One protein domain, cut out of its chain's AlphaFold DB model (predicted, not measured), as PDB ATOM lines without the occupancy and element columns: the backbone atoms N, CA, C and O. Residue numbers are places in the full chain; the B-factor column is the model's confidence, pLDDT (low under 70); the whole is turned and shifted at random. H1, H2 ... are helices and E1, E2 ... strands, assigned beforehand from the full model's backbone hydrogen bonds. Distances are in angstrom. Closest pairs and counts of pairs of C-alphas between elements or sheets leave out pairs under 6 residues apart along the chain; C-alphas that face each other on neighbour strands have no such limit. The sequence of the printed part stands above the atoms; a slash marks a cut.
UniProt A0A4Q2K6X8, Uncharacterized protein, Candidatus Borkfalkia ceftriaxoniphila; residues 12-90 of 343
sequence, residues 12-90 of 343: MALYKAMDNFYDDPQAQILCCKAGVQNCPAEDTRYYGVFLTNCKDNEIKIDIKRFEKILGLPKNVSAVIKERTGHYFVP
ATOM      1  N   MET A  12     -84.238 169.109  -7.256       72.19
ATOM      2  CA  MET A  12     -82.934 169.382  -6.666       72.19
ATOM      3  C   MET A  12     -82.819 168.936  -5.196       72.19
ATOM      4  O   MET A  12     -81.754 168.487  -4.788       72.19
ATOM      5  N   ALA A  13     -83.888 169.045  -4.399       77.94
ATOM      6  CA  ALA A  13     -83.878 168.568  -3.013       77.94
ATOM      7  C   ALA A  13     -83.862 167.033  -2.945       77.94
ATOM      8  O   ALA A  13     -83.110 166.469  -2.156       77.94
ATOM      9  N   LEU A  14     -84.636 166.374  -3.815       80.12
ATOM     10  CA  LEU A  14     -84.639 164.917  -3.945       80.12
ATOM     11  C   LEU A  14     -83.289 164.409  -4.465       80.12
ATOM     12  O   LEU A  14     -82.726 163.503  -3.877       80.12
ATOM     13  N   TYR A  15     -82.715 165.035  -5.494       84.06
ATOM     14  CA  TYR A  15     -81.404 164.667  -6.031       84.06
ATOM     15  C   TYR A  15     -80.290 164.813  -5.007       84.06
ATOM     16  O   TYR A  15     -79.477 163.909  -4.885       84.06
ATOM     17  N   LYS A  16     -80.270 165.909  -4.238       83.06
ATOM     18  CA  LYS A  16     -79.305 166.071  -3.141       83.06
ATOM     19  C   LYS A  16     -79.465 164.989  -2.077       83.06
ATOM     20  O   LYS A  16     -78.468 164.478  -1.589       83.06
ATOM     21  N   ALA A  17     -80.702 164.633  -1.734       82.31
ATOM     22  CA  ALA A  17     -80.956 163.562  -0.779       82.31
ATOM     23  C   ALA A  17     -80.554 162.181  -1.331       82.31
ATOM     24  O   ALA A  17     -80.012 161.362  -0.602       82.31
ATOM     25  N   MET A  18     -80.764 161.927  -2.622       84.94
ATOM     26  CA  MET A  18     -80.329 160.682  -3.257       84.94
ATOM     27  C   MET A  18     -78.801 160.605  -3.389       84.94
ATOM     28  O   MET A  18     -78.240 159.537  -3.180       84.94
ATOM     29  N   ASP A  19     -78.128 161.721  -3.689       85.50
ATOM     30  CA  ASP A  19     -76.660 161.802  -3.759       85.50
ATOM     31  C   ASP A  19     -76.004 161.585  -2.381       85.50
ATOM     32  O   ASP A  19     -74.959 160.950  -2.304       85.50
ATOM     33  N   ASN A  20     -76.636 162.056  -1.300       84.81
ATOM     34  CA  ASN A  20     -76.120 161.956   0.075       84.81
ATOM     35  C   ASN A  20     -76.741 160.800   0.881       84.81
ATOM     36  O   ASN A  20     -76.661 160.789   2.109       84.81
ATOM     37  N   PHE A  21     -77.412 159.847   0.229       84.00
ATOM     38  CA  PHE A  21     -78.225 158.837   0.912       84.00
ATOM     39  C   PHE A  21     -77.432 157.980   1.910       84.00
ATOM     40  O   PHE A  21     -77.958 157.605   2.957       84.00
ATOM     41  N   TYR A  22     -76.164 157.690   1.620       81.12
ATOM     42  CA  TYR A  22     -75.306 156.901   2.507       81.12
ATOM     43  C   TYR A  22     -74.631 157.730   3.608       81.12
ATOM     44  O   TYR A  22     -74.267 157.172   4.640       81.12
ATOM     45  N   ASP A  23     -74.526 159.046   3.422       85.19
ATOM     46  CA  ASP A  23     -73.728 159.929   4.280       85.19
ATOM     47  C   ASP A  23     -74.576 160.766   5.256       85.19
ATOM     48  O   ASP A  23     -74.057 161.259   6.258       85.19
ATOM     49  N   ASP A  24     -75.877 160.940   4.990       85.81
ATOM     50  CA  ASP A  24     -76.766 161.805   5.777       85.81
ATOM     51  C   ASP A  24     -78.087 161.099   6.171       85.81
ATOM     52  O   ASP A  24     -78.950 160.844   5.322       85.81
ATOM     53  N   PRO A  25     -78.332 160.844   7.473       83.31
ATOM     54  CA  PRO A  25     -79.596 160.286   7.956       83.31
ATOM     55  C   PRO A  25     -80.837 161.120   7.586       83.31
ATOM     56  O   PRO A  25     -81.923 160.567   7.397       83.31
ATOM     57  N   GLN A  26     -80.718 162.448   7.455       82.88
ATOM     58  CA  GLN A  26     -81.837 163.283   7.000       82.88
ATOM     59  C   GLN A  26     -82.153 163.062   5.520       82.88
ATOM     60  O   GLN A  26     -83.324 163.108   5.129       82.88
ATOM     61  N   ALA A  27     -81.133 162.776   4.711       81.88
ATOM     62  CA  ALA A  27     -81.293 162.435   3.307       81.88
ATOM     63  C   ALA A  27     -82.050 161.107   3.137       81.88
ATOM     64  O   ALA A  27     -82.981 161.038   2.332       81.88
ATOM     65  N   GLN A  28     -81.759 160.103   3.971       80.81
ATOM     66  CA  GLN A  28     -82.497 158.830   3.993       80.81
ATOM     67  C   GLN A  28     -83.983 159.036   4.300       80.81
ATOM     68  O   GLN A  28     -84.845 158.557   3.563       80.81
ATOM     69  N   ILE A  29     -84.304 159.824   5.333       82.62
ATOM     70  CA  ILE A  29     -85.695 160.145   5.689       82.62
ATOM     71  C   ILE A  29     -86.417 160.829   4.521       82.62
ATOM     72  O   ILE A  29     -87.595 160.558   4.268       82.62
ATOM     73  N   LEU A  30     -85.734 161.726   3.809       82.19
ATOM     74  CA  LEU A  30     -86.314 162.466   2.691       82.19
ATOM     75  C   LEU A  30     -86.558 161.564   1.468       82.19
ATOM     76  O   LEU A  30     -87.612 161.673   0.840       82.19
ATOM     77  N   CYS A  31     -85.645 160.633   1.189       81.12
ATOM     78  CA  CYS A  31     -85.790 159.605   0.156       81.12
ATOM     79  C   CYS A  31     -86.931 158.625   0.476       81.12
ATOM     80  O   CYS A  31     -87.807 158.419  -0.368       81.12
ATOM     81  N   CYS A  32     -87.021 158.128   1.714       80.38
ATOM     82  CA  CYS A  32     -88.121 157.262   2.150       80.38
ATOM     83  C   CYS A  32     -89.483 157.969   2.043       80.38
ATOM     84  O   CYS A  32     -90.455 157.382   1.570       80.38
ATOM     85  N   LYS A  33     -89.562 159.261   2.404       81.62
ATOM     86  CA  LYS A  33     -90.780 160.077   2.215       81.62
ATOM     87  C   LYS A  33     -91.163 160.251   0.744       81.62
ATOM     88  O   LYS A  33     -92.343 160.407   0.444       81.62
ATOM     89  N   ALA A  34     -90.189 160.229  -0.161       76.31
ATOM     90  CA  ALA A  34     -90.416 160.236  -1.601       76.31
ATOM     91  C   ALA A  34     -90.738 158.836  -2.168       76.31
ATOM     92  O   ALA A  34     -90.944 158.701  -3.375       76.31
ATOM     93  N   GLY A  35     -90.804 157.803  -1.322       78.12
ATOM     94  CA  GLY A  35     -91.090 156.427  -1.720       78.12
ATOM     95  C   GLY A  35     -89.901 155.697  -2.346       78.12
ATOM     96  O   GLY A  35     -90.119 154.737  -3.074       78.12
ATOM     97  N   VAL A  36     -88.669 156.160  -2.124       78.50
ATOM     98  CA  VAL A  36     -87.451 155.403  -2.455       78.50
ATOM     99  C   VAL A  36     -87.234 154.413  -1.310       78.50
ATOM    100  O   VAL A  36     -86.958 154.837  -0.190       78.50
ATOM    101  N   GLN A  37     -87.471 153.122  -1.553       63.97
ATOM    102  CA  GLN A  37     -87.491 152.106  -0.489       63.97
ATOM    103  C   GLN A  37     -86.106 151.504  -0.187       63.97
ATOM    104  O   GLN A  37     -85.875 151.116   0.954       63.97
ATOM    105  N   ASN A  38     -85.190 151.491  -1.166       69.25
ATOM    106  CA  ASN A  38     -83.859 150.870  -1.082       69.25
ATOM    107  C   ASN A  38     -82.739 151.851  -1.505       69.25
ATOM    108  O   ASN A  38     -82.820 153.055  -1.251       69.25
ATOM    109  N   CYS A  39     -81.689 151.332  -2.153       78.88
ATOM    110  CA  CYS A  39     -80.610 152.089  -2.767       78.88
ATOM    111  C   CYS A  39     -81.178 153.068  -3.813       78.88
ATOM    112  O   CYS A  39     -81.892 152.640  -4.721       78.88
ATOM    113  N   PRO A  40     -80.851 154.373  -3.749       81.06
ATOM    114  CA  PRO A  40     -81.295 155.337  -4.749       81.06
ATOM    115  C   PRO A  40     -80.912 154.949  -6.175       81.06
ATOM    116  O   PRO A  40     -81.672 155.242  -7.087       81.06
ATOM    117  N   ALA A  41     -79.775 154.275  -6.367       81.81
ATOM    118  CA  ALA A  41     -79.320 153.842  -7.685       81.81
ATOM    119  C   ALA A  41     -80.207 152.753  -8.317       81.81
ATOM    120  O   ALA A  41     -80.084 152.502  -9.502       81.81
ATOM    121  N   GLU A  42     -81.136 152.148  -7.573       83.81
ATOM    122  CA  GLU A  42     -82.136 151.214  -8.114       83.81
ATOM    123  C   GLU A  42     -83.424 151.927  -8.568       83.81
ATOM    124  O   GLU A  42     -84.349 151.304  -9.085       83.81
ATOM    125  N   ASP A  43     -83.521 153.243  -8.363       85.06
ATOM    126  CA  ASP A  43     -84.704 154.036  -8.683       85.06
ATOM    127  C   ASP A  43     -84.489 154.854  -9.964       85.06
ATOM    128  O   ASP A  43     -83.559 155.657 -10.063       85.06
ATOM    129  N   THR A  44     -85.400 154.750 -10.937       86.88
ATOM    130  CA  THR A  44     -85.271 155.469 -12.220       86.88
ATOM    131  C   THR A  44     -85.179 156.991 -12.057       86.88
ATOM    132  O   THR A  44     -84.577 157.685 -12.885       86.88
ATOM    133  N   ARG A  45     -85.747 157.540 -10.973       87.62
ATOM    134  CA  ARG A  45     -85.717 158.975 -10.664       87.62
ATOM    135  C   ARG A  45     -84.308 159.449 -10.326       87.62
ATOM    136  O   ARG A  45     -84.017 160.621 -10.567       87.62
ATOM    137  N   TYR A  46     -83.430 158.568  -9.841       86.50
ATOM    138  CA  TYR A  46     -82.016 158.869  -9.593       86.50
ATOM    139  C   TYR A  46     -81.312 159.349 -10.857       86.50
ATOM    140  O   TYR A  46     -80.633 160.380 -10.847       86.50
ATOM    141  N   TYR A  47     -81.581 158.646 -11.954       88.44
ATOM    142  CA  TYR A  47     -81.096 158.922 -13.303       88.44
ATOM    143  C   TYR A  47     -81.860 160.058 -13.997       88.44
ATOM    144  O   TYR A  47     -81.567 160.414 -15.133       88.44
ATOM    145  N   GLY A  48     -82.844 160.662 -13.323       87.31
ATOM    146  CA  GLY A  48     -83.656 161.741 -13.872       87.31
ATOM    147  C   GLY A  48     -84.822 161.280 -14.745       87.31
ATOM    148  O   GLY A  48     -85.409 162.124 -15.420       87.31
ATOM    149  N   VAL A  49     -85.194 159.995 -14.731       89.50
ATOM    150  CA  VAL A  49     -86.363 159.478 -15.459       89.50
ATOM    151  C   VAL A  49     -87.552 159.327 -14.512       89.50
ATOM    152  O   VAL A  49     -87.544 158.530 -13.574       89.50
ATOM    153  N   PHE A  50     -88.601 160.103 -14.771       88.25
ATOM    154  CA  PHE A  50     -89.829 160.138 -13.987       88.25
ATOM    155  C   PHE A  50     -90.963 159.479 -14.758       88.25
ATOM    156  O   PHE A  50     -91.391 159.990 -15.793       88.25
ATOM    157  N   LEU A  51     -91.494 158.388 -14.219       85.31
ATOM    158  CA  LEU A  51     -92.695 157.748 -14.743       85.31
ATOM    159  C   LEU A  51     -93.906 158.642 -14.438       85.31
ATOM    160  O   LEU A  51     -94.208 158.899 -13.272       85.31
ATOM    161  N   THR A  52     -94.589 159.157 -15.464       73.88
ATOM    162  CA  THR A  52     -95.792 159.989 -15.270       73.88
ATOM    163  C   THR A  52     -97.079 159.187 -15.264       73.88
ATOM    164  O   THR A  52     -98.051 159.614 -14.644       73.88
ATOM    165  N   ASN A  53     -97.083 158.027 -15.921       65.62
ATOM    166  CA  ASN A  53     -98.190 157.084 -15.890       65.62
ATOM    167  C   ASN A  53     -97.654 155.650 -16.018       65.62
ATOM    168  O   ASN A  53     -97.091 155.291 -17.051       65.62
ATOM    169  N   CYS A  54     -97.841 154.826 -14.982       54.06
ATOM    170  CA  CYS A  54     -97.322 153.453 -14.940       54.06
ATOM    171  C   CYS A  54     -97.957 152.524 -15.989       54.06
ATOM    172  O   CYS A  54     -97.415 151.457 -16.251       54.06
ATOM    173  N   LYS A  55     -99.105 152.895 -16.576       53.88
ATOM    174  CA  LYS A  55     -99.788 152.076 -17.593       53.88
ATOM    175  C   LYS A  55     -99.285 152.332 -19.013       53.88
ATOM    176  O   LYS A  55     -99.213 151.403 -19.814       53.88
ATOM    177  N   ASP A  56     -98.893 153.570 -19.312       57.19
ATOM    178  CA  ASP A  56     -98.600 153.986 -20.687       57.19
ATOM    179  C   ASP A  56     -97.099 154.127 -20.980       57.19
ATOM    180  O   ASP A  56     -96.730 154.276 -22.143       57.19
ATOM    181  N   ASN A  57     -96.228 153.978 -19.971       59.31
ATOM    182  CA  ASN A  57     -94.785 154.262 -20.039       59.31
ATOM    183  C   ASN A  57     -94.476 155.670 -20.563       59.31
ATOM    184  O   ASN A  57     -93.427 155.900 -21.163       59.31
ATOM    185  N   GLU A  58     -95.377 156.622 -20.333       77.50
ATOM    186  CA  GLU A  58     -95.054 158.025 -20.533       77.50
ATOM    187  C   GLU A  58     -94.065 158.462 -19.457       77.50
ATOM    188  O   GLU A  58     -94.288 158.257 -18.254       77.50
ATOM    189  N   ILE A  59     -92.965 159.058 -19.909       87.38
ATOM    190  CA  ILE A  59     -91.875 159.492 -19.047       87.38
ATOM    191  C   ILE A  59     -91.580 160.975 -19.224       87.38
ATOM    192  O   ILE A  59     -91.698 161.548 -20.308       87.38
ATOM    193  N   LYS A  60     -91.139 161.596 -18.134       88.56
ATOM    194  CA  LYS A  60     -90.496 162.909 -18.126       88.56
ATOM    195  C   LYS A  60     -89.039 162.735 -17.761       88.56
ATOM    196  O   LYS A  60     -88.721 162.020 -16.816       88.56
ATOM    197  N   ILE A  61     -88.167 163.423 -18.480       88.19
ATOM    198  CA  ILE A  61     -86.726 163.243 -18.354       88.19
ATOM    199  C   ILE A  61     -86.092 164.563 -17.949       88.19
ATOM    200  O   ILE A  61     -86.205 165.569 -18.654       88.19
ATOM    201  N   ASP A  62     -85.414 164.566 -16.806       88.31
ATOM    202  CA  ASP A  62     -84.449 165.605 -16.471       88.31
ATOM    203  C   ASP A  62     -83.141 165.300 -17.201       88.31
ATOM    204  O   ASP A  62     -82.305 164.521 -16.748       88.31
ATOM    205  N   ILE A  63     -82.982 165.931 -18.361       85.81
ATOM    206  CA  ILE A  63     -81.845 165.725 -19.262       85.81
ATOM    207  C   ILE A  63     -80.521 166.053 -18.585       85.81
ATOM    208  O   ILE A  63     -79.526 165.394 -18.858       85.81
ATOM    209  N   LYS A  64     -80.487 167.053 -17.695       85.12
ATOM    210  CA  LYS A  64     -79.242 167.443 -17.022       85.12
ATOM    211  C   LYS A  64     -78.796 166.349 -16.067       85.12
ATOM    212  O   LYS A  64     -77.609 166.041 -16.003       85.12
ATOM    213  N   ARG A  65     -79.744 165.768 -15.325       87.06
ATOM    214  CA  ARG A  65     -79.471 164.640 -14.430       87.06
ATOM    215  C   ARG A  65     -79.106 163.382 -15.220       87.06
ATOM    216  O   ARG A  65     -78.111 162.747 -14.889       87.06
ATOM    217  N   PHE A  66     -79.846 163.091 -16.287       89.31
ATOM    218  CA  PHE A  66     -79.601 161.942 -17.158       89.31
ATOM    219  C   PHE A  66     -78.223 162.013 -17.831       89.31
ATOM    220  O   PHE A  66     -77.435 161.077 -17.732       89.31
ATOM    221  N   GLU A  67     -77.888 163.151 -18.452       87.12
ATOM    222  CA  GLU A  67     -76.590 163.391 -19.101       87.12
ATOM    223  C   GLU A  67     -75.433 163.336 -18.093       87.12
ATOM    224  O   GLU A  67     -74.363 162.842 -18.434       87.12
ATOM    225  N   LYS A  68     -75.640 163.794 -16.850       87.25
ATOM    226  CA  LYS A  68     -74.621 163.730 -15.791       87.25
ATOM    227  C   LYS A  68     -74.272 162.290 -15.397       87.25
ATOM    228  O   LYS A  68     -73.110 162.042 -15.096       87.25
ATOM    229  N   ILE A  69     -75.259 161.393 -15.329       87.81
ATOM    230  CA  ILE A  69     -75.064 160.030 -14.806       87.81
ATOM    231  C   ILE A  69     -74.761 159.035 -15.928       87.81
ATOM    232  O   ILE A  69     -73.725 158.387 -15.889       87.81
ATOM    233  N   LEU A  70     -75.637 158.930 -16.932       87.94
ATOM    234  CA  LEU A  70     -75.538 157.913 -17.992       87.94
ATOM    235  C   LEU A  70     -74.846 158.429 -19.259       87.94
ATOM    236  O   LEU A  70     -74.450 157.652 -20.127       87.94
ATOM    237  N   GLY A  71     -74.726 159.750 -19.396       85.25
ATOM    238  CA  GLY A  71     -74.231 160.376 -20.613       85.25
ATOM    239  C   GLY A  71     -75.235 160.330 -21.769       85.25
ATOM    240  O   GLY A  71     -76.116 159.473 -21.876       85.25
ATOM    241  N   LEU A  72     -75.096 161.288 -22.682       83.31
ATOM    242  CA  LEU A  72     -75.827 161.309 -23.944       83.31
ATOM    243  C   LEU A  72     -74.865 161.583 -25.100       83.31
ATOM    244  O   LEU A  72     -73.916 162.358 -24.943       83.31
ATOM    245  N   PRO A  73     -75.116 161.001 -26.286       81.50
ATOM    246  CA  PRO A  73     -74.421 161.407 -27.497       81.50
ATOM    247  C   PRO A  73     -74.547 162.923 -27.722       81.50
ATOM    248  O   PRO A  73     -75.610 163.513 -27.508       81.50
ATOM    249  N   LYS A  74     -73.460 163.575 -28.159       79.31
ATOM    250  CA  LYS A  74     -73.400 165.045 -28.297       79.31
ATOM    251  C   LYS A  74     -74.485 165.606 -29.223       79.31
ATOM    252  O   LYS A  74     -75.039 166.664 -28.937       79.31
ATOM    253  N   ASN A  75     -74.796 164.894 -30.304       79.38
ATOM    254  CA  ASN A  75     -75.859 165.240 -31.251       79.38
ATOM    255  C   ASN A  75     -77.243 165.240 -30.584       79.38
ATOM    256  O   ASN A  75     -77.998 166.192 -30.749       79.38
ATOM    257  N   VAL A  76     -77.543 164.227 -29.769       83.38
ATOM    258  CA  VAL A  76     -78.801 164.132 -29.011       83.38
ATOM    259  C   VAL A  76     -78.903 165.276 -28.003       83.38
ATOM    260  O   VAL A  76     -79.907 165.979 -27.939       83.38
ATOM    261  N   SER A  77     -77.825 165.516 -27.255       79.50
ATOM    262  CA  SER A  77     -77.752 166.589 -26.260       79.50
ATOM    263  C   SER A  77     -77.993 167.976 -26.875       79.50
ATOM    264  O   SER A  77     -78.724 168.782 -26.299       79.50
ATOM    265  N   ALA A  78     -77.445 168.244 -28.066       80.44
ATOM    266  CA  ALA A  78     -77.651 169.502 -28.784       80.44
ATOM    267  C   ALA A  78     -79.127 169.722 -29.162       80.44
ATOM    268  O   ALA A  78     -79.692 170.753 -28.795       80.44
ATOM    269  N   VAL A  79     -79.771 168.728 -29.788       81.50
ATOM    270  CA  VAL A  79     -81.193 168.806 -30.190       81.50
ATOM    271  C   VAL A  79     -82.102 169.026 -28.982       81.50
ATOM    272  O   VAL A  79     -83.086 169.762 -29.049       81.50
ATOM    273  N   ILE A  80     -81.784 168.405 -27.846       80.62
ATOM    274  CA  ILE A  80     -82.598 168.556 -26.643       80.62
ATOM    275  C   ILE A  80     -82.369 169.914 -25.964       80.62
ATOM    276  O   ILE A  80     -83.324 170.498 -25.459       80.62
ATOM    277  N   LYS A  81     -81.140 170.448 -25.974       75.25
ATOM    278  CA  LYS A  81     -80.808 171.761 -25.386       75.25
ATOM    279  C   LYS A  81     -81.476 172.932 -26.108       75.25
ATOM    280  O   LYS A  81     -81.735 173.951 -25.473       75.25
ATOM    281  N   GLU A  82     -81.791 172.785 -27.392       76.62
ATOM    282  CA  GLU A  82     -82.609 173.756 -28.132       76.62
ATOM    283  C   GLU A  82     -84.064 173.806 -27.633       76.62
ATOM    284  O   GLU A  82     -84.741 174.829 -27.767       76.62
ATOM    285  N   ARG A  83     -84.560 172.732 -27.007       75.12
ATOM    286  CA  ARG A  83     -85.915 172.681 -26.450       75.12
ATOM    287  C   ARG A  83     -85.928 173.389 -25.089       75.12
ATOM    288  O   ARG A  83     -85.222 173.019 -24.159       75.12
ATOM    289  N   THR A  84     -86.782 174.398 -24.932       62.25
ATOM    290  CA  THR A  84     -86.826 175.289 -23.749       62.25
ATOM    291  C   THR A  84     -87.518 174.694 -22.510       62.25
ATOM    292  O   THR A  84     -87.697 175.379 -21.498       62.25
ATOM    293  N   GLY A  85     -87.931 173.423 -22.564       67.81
ATOM    294  CA  GLY A  85     -88.675 172.746 -21.501       67.81
ATOM    295  C   GLY A  85     -87.815 172.366 -20.291       67.81
ATOM    296  O   GLY A  85     -86.648 172.016 -20.423       67.81
ATOM    297  N   HIS A  86     -88.408 172.391 -19.090       75.06
ATOM    298  CA  HIS A  86     -87.721 171.935 -17.871       75.06
ATOM    299  C   HIS A  86     -87.469 170.419 -17.877       75.06
ATOM    300  O   HIS A  86     -86.417 169.977 -17.420       75.06
ATOM    301  N   TYR A  87     -88.425 169.652 -18.406       83.62
ATOM    302  CA  TYR A  87     -88.290 168.224 -18.665       83.62
ATOM    303  C   TYR A  87     -88.434 167.978 -20.155       83.62
ATOM    304  O   TYR A  87     -89.248 168.621 -20.822       83.62
ATOM    305  N   PHE A  88     -87.684 167.004 -20.643       87.25
ATOM    306  CA  PHE A  88     -87.892 166.442 -21.959       87.25
ATOM    307  C   PHE A  88     -88.948 165.342 -21.883       87.25
ATOM    308  O   PHE A  88     -88.923 164.507 -20.978       87.25
ATOM    309  N   VAL A  89     -89.878 165.356 -22.830       87.81
ATOM    310  CA  VAL A  89     -90.874 164.300 -23.016       87.81
ATOM    311  C   VAL A  89     -90.618 163.710 -24.400       87.81
ATOM    312  O   VAL A  89     -90.664 164.474 -25.371       87.81
ATOM    313  N   PRO A  90     -90.296 162.409 -24.503       89.50
ATOM    314  CA  PRO A  90     -90.122 161.754 -25.792       89.50
ATOM    315  C   PRO A  90     -91.382 161.864 -26.652       89.50
ATOM    316  O   PRO A  90     -92.497 161.862 -26.137       89.50
TER     317      PRO A  90
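What this domain is: This is residues 12 to 90 of the 343 residues of an uncharacterized protein of Candidatus Borkfalkia ceftriaxoniphila (UniProt A0A4Q2K6X8). A slender hairpin, E1 and E2, stands midway along the domain with H3 near its base; H1 and H2, packed on each other at a steep angle, make one end, and H4 lies at the other. A long link with no named element, residues 34 to 48, leads from H2 to the hairpin, and the tail after H4 folds back towards E2. The printed part has 79 residues, with four named helices and two named strands in the order H1, H2, E1, E2, H3, H4; the sheet, E1 - E2, is antiparallel and the class is mixed, helices and strands. It is only just compact, close to loose, with a radius of gyration of the C-alphas of 13.7 A and spans of 39 by 29 by 19 A.

How they stand to each other: Start at the hairpin of E1, residues 49 to 53, and E2, residues 58 to 61, antiparallel at 152 degrees. Look there for N 50 and O 60, 2.8 A apart, and N 52 and O 58, 2.9 A apart, both within hydrogen-bond range. Next find H3, residues 63 to 69: its C-alpha closest to E1 is that of Phe 66, 7.4 A from that of Val 49. H4, residues 74 to 81, is close to H3 but not clearly touching, the closest C-alphas being those of Glu 67 and Ser 77, 7.9 A apart; they run opposite ways at a tilt of 38 degrees, only just steep. At the other end H1, residues 12 to 19, and H2, residues 25 to 33, touch, their closest C-alphas those of Ala 17 and Ala 27, 4.3 A apart; they run opposite ways at a steep tilt of 65 degrees. H1 is apart from both strands, H3 and H4. In H1, H2, H3 and H4 each O i to N i+4 pair is within hydrogen-bond range.

Where its parts are: Find C-alpha 49 at (-86.363, 159.478, -15.459); from there E1 runs 12.1 A to Asn 53, and E2 returns over 10.1 A. Find C-alpha 12 at (-82.934, 169.382, -6.666), where H1 begins its 10.3 A; H2 measures 12.6 A. H3 covers 9.9 A, and H4 runs 10.4 A to C-alpha 81 at (-80.808, 171.761, -25.386).

The domain as a whole: The two C-alphas farthest apart, those of Pro 25 and Asn 75, are 39.7 A apart. The printed part has no cut; the link from H2 to E1 is long, and the other links are tight. The mean pLDDT of the printed part is 80.6, and it is under 70 at residues 37 to 38, 53 to 57 and 84 to 85.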